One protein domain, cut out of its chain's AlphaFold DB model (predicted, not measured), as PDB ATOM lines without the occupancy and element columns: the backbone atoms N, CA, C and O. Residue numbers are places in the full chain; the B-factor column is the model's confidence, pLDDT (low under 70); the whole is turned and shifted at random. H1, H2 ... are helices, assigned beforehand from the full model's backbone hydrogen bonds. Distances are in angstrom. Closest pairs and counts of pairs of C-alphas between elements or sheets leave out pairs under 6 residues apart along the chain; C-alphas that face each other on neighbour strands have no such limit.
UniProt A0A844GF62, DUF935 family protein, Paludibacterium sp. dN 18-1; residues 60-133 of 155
ATOM      1  N   TYR A  60     -22.101   3.335  34.610       56.84
ATOM      2  CA  TYR A  60     -23.325   3.962  35.133       56.84
ATOM      3  C   TYR A  60     -23.200   4.347  36.613       56.84
ATOM      4  O   TYR A  60     -23.667   5.413  37.015       56.84
ATOM      5  N   ALA A  61     -22.528   3.514  37.416       57.06
ATOM      6  CA  ALA A  61     -22.231   3.825  38.813       57.06
ATOM      7  C   ALA A  61     -21.268   5.018  38.924       57.06
ATOM      8  O   ALA A  61     -21.482   5.907  39.743       57.06
ATOM      9  N   LEU A  62     -20.266   5.088  38.043       58.25
ATOM     10  CA  LEU A  62     -19.319   6.198  37.971       58.25
ATOM     11  C   LEU A  62     -20.007   7.512  37.562       58.25
ATOM     12  O   LEU A  62     -19.773   8.545  38.183       58.25
ATOM     13  N   GLY A  63     -20.908   7.477  36.575       58.47
ATOM     14  CA  GLY A  63     -21.661   8.658  36.140       58.47
ATOM     15  C   GLY A  63     -22.582   9.232  37.222       58.47
ATOM     16  O   GLY A  63     -22.640  10.448  37.398       58.47
ATOM     17  N   LYS A  64     -23.259   8.366  37.990       62.25
ATOM     18  CA  LYS A  64     -24.121   8.797  39.102       62.25
ATOM     19  C   LYS A  64     -23.307   9.431  40.234       62.25
ATOM     20  O   LYS A  64     -23.639  10.521  40.690       62.25
ATOM     21  N   VAL A  65     -22.195   8.797  40.602       59.91
ATOM     22  CA  VAL A  65     -21.276   9.291  41.635       59.91
ATOM     23  C   VAL A  65     -20.650  10.636  41.235       59.91
ATOM     24  O   VAL A  65     -20.573  11.542  42.060       59.91
ATOM     25  N   HIS A  66     -20.278  10.827  39.965       66.62
ATOM     26  CA  HIS A  66     -19.765  12.116  39.482       66.62
ATOM     27  C   HIS A  66     -20.802  13.246  39.514       66.62
ATOM     28  O   HIS A  66     -20.427  14.404  39.707       66.62
ATOM     29  N   ASN A  67     -22.089  12.938  39.326       68.19
ATOM     30  CA  ASN A  67     -23.144  13.941  39.451       68.19
ATOM     31  C   ASN A  67     -23.358  14.356  40.912       68.19
ATOM     32  O   ASN A  67     -23.475  15.549  41.169       68.19
ATOM     33  N   GLU A  68     -23.315  13.413  41.857       69.94
ATOM     34  CA  GLU A  68     -23.437  13.703  43.294       69.94
ATOM     35  C   GLU A  68     -22.279  14.593  43.793       69.94
ATOM     36  O   GLU A  68     -22.527  15.607  44.439       69.94
ATOM     37  N   VAL A  69     -21.030  14.328  43.379       76.56
ATOM     38  CA  VAL A  69     -19.885  15.217  43.703       76.56
ATOM     39  C   VAL A  69     -20.074  16.613  43.144       76.56
ATOM     40  O   VAL A  69     -19.773  17.600  43.812       76.56
ATOM     41  N   ARG A  70     -20.522  16.706  41.887       74.56
ATOM     42  CA  ARG A  70     -20.714  18.006  41.247       74.56
ATOM     43  C   ARG A  70     -21.730  18.827  42.035       74.56
ATOM     44  O   ARG A  70     -21.508  20.015  42.226       74.56
ATOM     45  N   GLU A  71     -22.807  18.203  42.501       80.88
ATOM     46  CA  GLU A  71     -23.804  18.870  43.337       80.88
ATOM     47  C   GLU A  71     -23.247  19.292  44.699       80.88
ATOM     48  O   GLU A  71     -23.465  20.434  45.096       80.88
ATOM     49  N   ASP A  72     -22.478  18.435  45.373       80.00
ATOM     50  CA  ASP A  72     -21.880  18.759  46.675       80.00
ATOM     51  C   ASP A  72     -20.897  19.936  46.586       80.00
ATOM     52  O   ASP A  72     -20.897  20.821  47.449       80.00
ATOM     53  N   ILE A  73     -20.085  19.980  45.523       83.25
ATOM     54  CA  ILE A  73     -19.167  21.095  45.256       83.25
ATOM     55  C   ILE A  73     -19.958  22.374  44.972       83.25
ATOM     56  O   ILE A  73     -19.678  23.408  45.573       83.25
ATOM     57  N   LEU A  74     -20.989  22.310  44.124       83.69
ATOM     58  CA  LEU A  74     -21.830  23.474  43.826       83.69
ATOM     59  C   LEU A  74     -22.527  24.016  45.083       83.69
ATOM     60  O   LEU A  74     -22.564  25.230  45.296       83.69
ATOM     61  N   ASP A  75     -23.050  23.134  45.937       85.50
ATOM     62  CA  ASP A  75     -23.689  23.510  47.198       85.50
ATOM     63  C   ASP A  75     -22.682  24.142  48.176       85.50
ATOM     64  O   ASP A  75     -23.028  25.076  48.911       85.50
ATOM     65  N   ALA A  76     -21.437  23.659  48.200       85.44
ATOM     66  CA  ALA A  76     -20.361  24.250  48.990       85.44
ATOM     67  C   ALA A  76     -19.978  25.647  48.475       85.44
ATOM     68  O   ALA A  76     -19.937  26.598  49.262       85.44
ATOM     69  N   ASP A  77     -19.792  25.794  47.165       87.44
ATOM     70  CA  ASP A  77     -19.439  27.059  46.521       87.44
ATOM     71  C   ASP A  77     -20.523  28.119  46.742       87.44
ATOM     72  O   ASP A  77     -20.235  29.259  47.110       87.44
ATOM     73  N   VAL A  78     -21.800  27.747  46.618       87.50
ATOM     74  CA  VAL A  78     -22.910  28.673  46.870       87.50
ATOM     75  C   VAL A  78     -22.964  29.127  48.322       87.50
ATOM     76  O   VAL A  78     -23.214  30.308  48.578       87.50
ATOM     77  N   LYS A  79     -22.702  28.241  49.288       86.75
ATOM     78  CA  LYS A  79     -22.622  28.640  50.703       86.75
ATOM     79  C   LYS A  79     -21.496  29.646  50.929       86.75
ATOM     80  O   LYS A  79     -21.706  30.620  51.652       86.75
ATOM     81  N   GLN A  80     -20.342  29.441  50.296       88.12
ATOM     82  CA  GLN A  80     -19.215  30.369  50.384       88.12
ATOM     83  C   GLN A  80     -19.551  31.725  49.754       88.12
ATOM     84  O   GLN A  80     -19.368  32.752  50.404       88.12
ATOM     85  N   LEU A  81     -20.128  31.739  48.549       89.69
ATOM     86  CA  LEU A  81     -20.541  32.969  47.866       89.69
ATOM     87  C   LEU A  81     -21.594  33.748  48.654       89.69
ATOM     88  O   LEU A  81     -21.495  34.960  48.806       89.69
ATOM     89  N   VAL A  82     -22.606  33.068  49.192       89.88
ATOM     90  CA  VAL A  82     -23.631  33.723  50.013       89.88
ATOM     91  C   VAL A  82     -23.009  34.354  51.259       89.88
ATOM     92  O   VAL A  82     -23.385  35.468  51.626       89.88
ATOM     93  N   ALA A  83     -22.055  33.674  51.901       87.81
ATOM     94  CA  ALA A  83     -21.377  34.197  53.081       87.81
ATOM     95  C   ALA A  83     -20.539  35.446  52.764       87.81
ATOM     96  O   ALA A  83     -20.607  36.422  53.515       87.81
ATOM     97  N   THR A  84     -19.797  35.446  51.652       88.69
ATOM     98  CA  THR A  84     -18.994  36.603  51.228       88.69
ATOM     99  C   THR A  84     -19.880  37.772  50.813       88.69
ATOM    100  O   THR A  84     -19.729  38.867  51.342       88.69
ATOM    101  N   LEU A  85     -20.895  37.545  49.976       88.81
ATOM    102  CA  LEU A  85     -21.854  38.579  49.564       88.81
ATOM    103  C   LEU A  85     -22.599  39.194  50.757       88.81
ATOM    104  O   LEU A  85     -22.757  40.413  50.838       88.81
ATOM    105  N   ALA A  86     -23.043  38.377  51.713       88.06
ATOM    106  CA  ALA A  86     -23.727  38.881  52.901       88.06
ATOM    107  C   ALA A  86     -22.802  39.732  53.787       88.06
ATOM    108  O   ALA A  86     -23.238  40.739  54.348       88.06
ATOM    109  N   ARG A  87     -21.532  39.336  53.927       83.62
ATOM    110  CA  ARG A  87     -20.553  40.039  54.761       83.62
ATOM    111  C   ARG A  87     -20.047  41.323  54.106       83.62
ATOM    112  O   ARG A  87     -20.038  42.356  54.769       83.62
ATOM    113  N   ASP A  88     -19.643  41.238  52.845       86.62
ATOM    114  CA  ASP A  88     -18.826  42.260  52.186       86.62
ATOM    115  C   ASP A  88     -19.655  43.214  51.324       86.62
ATOM    116  O   ASP A  88     -19.212  44.322  51.041       86.62
ATOM    117  N   TYR A  89     -20.866  42.817  50.924       85.38
ATOM    118  CA  TYR A  89     -21.744  43.656  50.110       85.38
ATOM    119  C   TYR A  89     -22.994  44.099  50.873       85.38
ATOM    120  O   TYR A  89     -23.258  45.292  50.994       85.38
ATOM    121  N   VAL A  90     -23.754  43.160  51.445       84.94
ATOM    122  CA  VAL A  90     -25.056  43.487  52.059       84.94
ATOM    123  C   VAL A  90     -24.910  44.388  53.277       84.94
ATOM    124  O   VAL A  90     -25.609  45.394  53.366       84.94
ATOM    125  N   LYS A  91     -24.018  44.047  54.213       84.00
ATOM    126  CA  LYS A  91     -23.811  44.852  55.425       84.00
ATOM    127  C   LYS A  91     -23.424  46.304  55.119       84.00
ATOM    128  O   LYS A  91     -24.186  47.180  55.516       84.00
ATOM    129  N   PRO A  92     -22.345  46.592  54.361       83.88
ATOM    130  CA  PRO A  92     -21.942  47.976  54.124       83.88
ATOM    131  C   PRO A  92     -22.976  48.770  53.322       83.88
ATOM    132  O   PRO A  92     -23.196  49.941  53.612       83.88
ATOM    133  N   VAL A  93     -23.657  48.156  52.349       85.12
ATOM    134  CA  VAL A  93     -24.692  48.855  51.570       85.12
ATOM    135  C   VAL A  93     -25.900  49.207  52.438       85.12
ATOM    136  O   VAL A  93     -26.442  50.305  52.310       85.12
ATOM    137  N   VAL A  94     -26.331  48.310  53.327       84.38
ATOM    138  CA  VAL A  94     -27.446  48.590  54.244       84.38
ATOM    139  C   VAL A  94     -27.044  49.649  55.269       84.38
ATOM    140  O   VAL A  94     -27.796  50.600  55.468       84.38
ATOM    141  N   ASP A  95     -25.844  49.543  55.839       85.19
ATOM    142  CA  ASP A  95     -25.347  50.484  56.846       85.19
ATOM    143  C   ASP A  95     -25.207  51.907  56.291       85.19
ATOM    144  O   ASP A  95     -25.548  52.870  56.975       85.19
ATOM    145  N   LEU A  96     -24.770  52.049  55.033       82.62
ATOM    146  CA  LEU A  96     -24.617  53.349  54.374       82.62
ATOM    147  C   LEU A  96     -25.953  53.998  53.978       82.62
ATOM    148  O   LEU A  96     -26.040  55.222  53.968       82.62
ATOM    149  N   ASN A  97     -26.983  53.212  53.640       84.50
ATOM    150  CA  ASN A  97     -28.254  53.750  53.135       84.50
ATOM    151  C   ASN A  97     -29.346  53.890  54.206       84.50
ATOM    152  O   ASN A  97     -30.179  54.787  54.118       84.50
ATOM    153  N   LEU A  98     -29.392  52.979  55.181       80.50
ATOM    154  CA  LEU A  98     -30.498  52.846  56.141       80.50
ATOM    155  C   LEU A  98     -30.038  52.990  57.600       80.50
ATOM    156  O   LEU A  98     -30.878  53.096  58.492       80.50
ATOM    157  N   GLY A  99     -28.724  53.021  57.842       77.88
ATOM    158  CA  GLY A  99     -28.139  52.989  59.179       77.88
ATOM    159  C   GLY A  99     -28.101  51.579  59.792       77.88
ATOM    160  O   GLY A  99     -28.526  50.607  59.160       77.88
ATOM    161  N   PRO A 100     -27.572  51.440  61.025       78.50
ATOM    162  CA  PRO A 100     -27.379  50.140  61.665       78.50
ATOM    163  C   PRO A 100     -28.717  49.437  61.930       78.50
ATOM    164  O   PRO A 100     -29.535  49.908  62.722       78.50
ATOM    165  N   GLN A 101     -28.927  48.280  61.300       75.75
ATOM    166  CA  GLN A 101     -30.170  47.514  61.398       75.75
ATOM    167  C   GLN A 101     -29.992  46.292  62.316       75.75
ATOM    168  O   GLN A 101     -29.000  45.573  62.226       75.75
ATOM    169  N   GLN A 102     -30.994  45.967  63.141       72.31
ATOM    170  CA  GLN A 102     -30.953  44.763  63.996       72.31
ATOM    171  C   GLN A 102     -31.023  43.440  63.208       72.31
ATOM    172  O   GLN A 102     -30.644  42.384  63.712       72.31
ATOM    173  N   LYS A 103     -31.526  43.474  61.968       74.81
ATOM    174  CA  LYS A 103     -31.575  42.324  61.057       74.81
ATOM    175  C   LYS A 103     -31.220  42.759  59.643       74.81
ATOM    176  O   LYS A 103     -31.891  43.617  59.076       74.81
ATOM    177  N   TYR A 104     -30.218  42.102  59.069       80.06
ATOM    178  CA  TYR A 104     -29.819  42.283  57.676       80.06
ATOM    179  C   TYR A 104     -30.534  41.269  56.776       80.06
ATOM    180  O   TYR A 104     -30.789  40.138  57.210       80.06
ATOM    181  N   PRO A 105     -30.861  41.637  55.526       80.69
ATOM    182  CA  PRO A 105     -31.442  40.705  54.571       80.69
ATOM    183  C   PRO A 105     -30.446  39.590  54.221       80.69
ATOM    184  O   PRO A 105     -29.250  39.826  54.072       80.69
ATOM    185  N   ALA A 106     -30.941  38.360  54.083       79.75
ATOM    186  CA  ALA A 106     -30.123  37.213  53.698       79.75
ATOM    187  C   ALA A 106     -30.213  36.974  52.186       79.75
ATOM    188  O   ALA A 106     -31.308  36.808  51.647       79.75
ATOM    189  N   ILE A 107     -29.066  36.900  51.511       82.19
ATOM    190  CA  ILE A 107     -28.995  36.477  50.109       82.19
ATOM    191  C   ILE A 107     -29.095  34.951  50.061       82.19
ATOM    192  O   ILE A 107     -28.441  34.255  50.833       82.19
ATOM    193  N   ARG A 108     -29.910  34.415  49.149       79.38
ATOM    194  CA  ARG A 108     -29.914  32.983  48.829       79.38
ATOM    195  C   ARG A 108     -29.809  32.804  47.325       79.38
ATOM    196  O   ARG A 108     -30.702  33.220  46.593       79.38
ATOM    197  N   LEU A 109     -28.722  32.181  46.885       78.75
ATOM    198  CA  LEU A 109     -28.556  31.771  45.496       78.75
ATOM    199  C   LEU A 109     -29.269  30.431  45.306       78.75
ATOM    200  O   LEU A 109     -29.130  29.525  46.128       78.75
ATOM    201  N   ARG A 110     -30.077  30.328  44.250       72.62
ATOM    202  CA  ARG A 110     -30.763  29.086  43.885       72.62
ATOM    203  C   ARG A 110     -29.900  28.327  42.888       72.62
ATOM    204  O   ARG A 110     -29.611  28.853  41.817       72.62
ATOM    205  N   ILE A 111     -29.527  27.099  43.229       70.38
ATOM    206  CA  ILE A 111     -28.948  26.150  42.279       70.38
ATOM    207  C   ILE A 111     -30.121  25.422  41.626       70.38
ATOM    208  O   ILE A 111     -30.914  24.784  42.318       70.38
ATOM    209  N   ASN A 112     -30.257  25.540  40.305       65.00
ATOM    210  CA  ASN A 112     -31.219  24.737  39.554       65.00
ATOM    211  C   ASN A 112     -30.680  23.310  39.469       65.00
ATOM    212  O   ASN A 112     -29.846  23.009  38.614       65.00
ATOM    213  N   LYS A 113     -31.142  22.439  40.365       63.94
ATOM    214  CA  LYS A 113     -30.961  20.999  40.188       63.94
ATOM    215  C   LYS A 113     -31.793  20.563  38.973       63.94
ATOM    216  O   LYS A 113     -32.866  21.136  38.757       63.94
ATOM    217  N   PRO A 114     -31.318  19.615  38.147       59.12
ATOM    218  CA  PRO A 114     -32.107  19.075  37.048       59.12
ATOM    219  C   PRO A 114     -33.260  18.250  37.632       59.12
ATOM    220  O   PRO A 114     -33.167  17.036  37.784       59.12
ATOM    221  N   GLU A 115     -34.328  18.928  38.036       60.31
ATOM    222  CA  GLU A 115     -35.544  18.285  38.504       60.31
ATOM    223  C   GLU A 115     -36.352  17.781  37.311       60.31
ATOM    224  O   GLU A 115     -36.478  18.443  36.277       60.31
ATOM    225  N   ASP A 116     -36.918  16.591  37.476       62.31
ATOM    226  CA  ASP A 116     -37.814  15.992  36.503       62.31
ATOM    227  C   ASP A 116     -39.115  16.814  36.466       62.31
ATOM    228  O   ASP A 116     -39.993  16.690  37.326       62.31
ATOM    229  N   LEU A 117     -39.219  17.718  35.487       65.94
ATOM    230  CA  LEU A 117     -40.324  18.679  35.348       65.94
ATOM    231  C   LEU A 117     -41.698  17.988  35.304       65.94
ATOM    232  O   LEU A 117     -42.714  18.579  35.671       65.94
ATOM    233  N   THR A 118     -41.720  16.718  34.900       71.12
ATOM    234  CA  THR A 118     -42.911  15.866  34.866       71.12
ATOM    235  C   THR A 118     -43.414  15.504  36.269       71.12
ATOM    236  O   THR A 118     -44.613  15.601  36.544       71.12
ATOM    237  N   ALA A 119     -42.509  15.160  37.190       71.62
ATOM    238  CA  ALA A 119     -42.838  14.851  38.577       71.62
ATOM    239  C   ALA A 119     -43.314  16.104  39.326       71.62
ATOM    240  O   ALA A 119     -44.310  16.050  40.053       71.62
ATOM    241  N   LEU A 120     -42.664  17.251  39.090       68.38
ATOM    242  CA  LEU A 120     -43.062  18.530  39.679       68.38
ATOM    243  C   LEU A 120     -44.452  18.961  39.191       68.38
ATOM    244  O   LEU A 120     -45.298  19.329  40.009       68.38
ATOM    245  N   ALA A 121     -44.737  18.834  37.891       78.81
ATOM    246  CA  ALA A 121     -46.065  19.108  37.340       78.81
ATOM    247  C   ALA A 121     -47.154  18.227  37.983       78.81
ATOM    248  O   ALA A 121     -48.232  18.719  38.320       78.81
ATOM    249  N   GLY A 122     -46.859  16.945  38.232       81.75
ATOM    250  CA  GLY A 122     -47.775  16.032  38.918       81.75
ATOM    251  C   GLY A 122     -48.057  16.417  40.377       81.75
ATOM    252  O   GLY A 122     -49.186  16.277  40.850       81.75
ATOM    253  N   VAL A 123     -47.056  16.923  41.104       80.69
ATOM    254  CA  VAL A 123     -47.237  17.439  42.474       80.69
ATOM    255  C   VAL A 123     -48.053  18.733  42.465       80.69
ATOM    256  O   VAL A 123     -48.964  18.887  43.279       80.69
ATOM    257  N   VAL A 124     -47.785  19.633  41.516       82.94
ATOM    258  CA  VAL A 124     -48.524  20.892  41.369       82.94
ATOM    259  C   VAL A 124     -49.997  20.635  41.048       82.94
ATOM    260  O   VAL A 124     -50.849  21.244  41.689       82.94
ATOM    261  N   ASP A 125     -50.332  19.699  40.154       85.00
ATOM    262  CA  ASP A 125     -51.738  19.376  39.853       85.00
ATOM    263  C   ASP A 125     -52.483  18.850  41.097       85.00
ATOM    264  O   ASP A 125     -53.598  19.283  41.405       85.00
ATOM    265  N   LYS A 126     -51.840  17.990  41.899       83.19
ATOM    266  CA  LYS A 126     -52.406  17.515  43.177       83.19
ATOM    267  C   LYS A 126     -52.643  18.663  44.163       83.19
ATOM    268  O   LYS A 126     -53.706  18.729  44.782       83.19
ATOM    269  N   LEU A 127     -51.683  19.579  44.289       80.75
ATOM    270  CA  LEU A 127     -51.789  20.737  45.181       80.75
ATOM    271  C   LEU A 127     -52.853  21.734  44.715       80.75
ATOM    272  O   LEU A 127     -53.599  22.250  45.541       80.75
ATOM    273  N   VAL A 128     -52.975  21.976  43.410       87.19
ATOM    274  CA  VAL A 128     -53.996  22.871  42.842       87.19
ATOM    275  C   VAL A 128     -55.398  22.307  43.068       87.19
ATOM    276  O   VAL A 128     -56.305  23.049  43.451       87.19
ATOM    277  N   ARG A 129     -55.582  20.991  42.913       78.88
ATOM    278  CA  ARG A 129     -56.857  20.318  43.211       78.88
ATOM    279  C   ARG A 129     -57.227  20.419  44.690       78.88
ATOM    280  O   ARG A 129     -58.374  20.732  45.001       78.88
ATOM    281  N   ALA A 130     -56.262  20.224  45.588       79.31
ATOM    282  CA  ALA A 130     -56.478  20.388  47.025       79.31
ATOM    283  C   ALA A 130     -56.779  21.853  47.396       79.31
ATOM    284  O   ALA A 130     -57.754  22.130  48.093       79.31
ATOM    285  N   CYS A 131     -56.013  22.806  46.862       61.72
ATOM    286  CA  CYS A 131     -56.177  24.240  47.108       61.72
ATOM    287  C   CYS A 131     -57.527  24.773  46.597       61.72
ATOM    288  O   CYS A 131     -58.170  25.571  47.274       61.72
ATOM    289  N   ARG A 132     -58.037  24.267  45.463       66.56
ATOM    290  CA  ARG A 132     -59.375  24.623  44.956       66.56
ATOM    291  C   ARG A 132     -60.504  24.251  45.930       66.56
ATOM    292  O   ARG A 132     -61.547  24.900  45.902       66.56
ATOM    293  N   SER A 133     -60.308  23.244  46.784       58.84
ATOM    294  CA  SER A 133     -61.285  22.866  47.816       58.84
ATOM    295  C   SER A 133     -61.211  23.741  49.076       58.84
ATOM    296  O   SER A 133     -62.215  23.920  49.758       58.84
TER     297      SER A 133
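What this domain is: This is residues 60 to 133 of the 155 residues of the protein "DUF935 family protein" of Paludibacterium sp. dN 18-1 (UniProt A0A844GF62). A long helix, H1, is followed by a stretch without named elements, residues 99 to 116, that folds back beside it, and a shorter helix, H2, sticks out from the far end of that stretch. The first part of H1, residues 60 to 70, sticks out too. The printed part has 74 residues with two named helices, H1 then H2, and no named strand; its class is all helix. It is extended and flat, with a radius of gyration of the C-alphas of 19.3 A and spans of 49 by 46 by 14 A.

Where its parts are: Find C-alpha 60 at (-23.325, 3.962, 35.133); from there H1, residues 60 to 98, runs 53.7 A to C-alpha 98. H1 has a kink of 28 degrees near residue 92. H2, residues 117 to 133, runs 24.7 A to C-alpha 133 at (-61.285, 22.866, 47.816).

How they stand to each other: H1 and H2 are apart. Their O i to N i+4 pairs are within hydrogen-bond range in 32 of 35 for H1 and 12 of 13 for H2.

The domain as a whole: Look at Tyr 60 and Gly 99, whose C-alphas are the two farthest apart, 54.8 A. The link from H1 to H2 is long, 18 residues, and the printed part has no cut. Confidence is low, under 70, at residues 60 to 68, 112 to 117, 120 and 131 to 133.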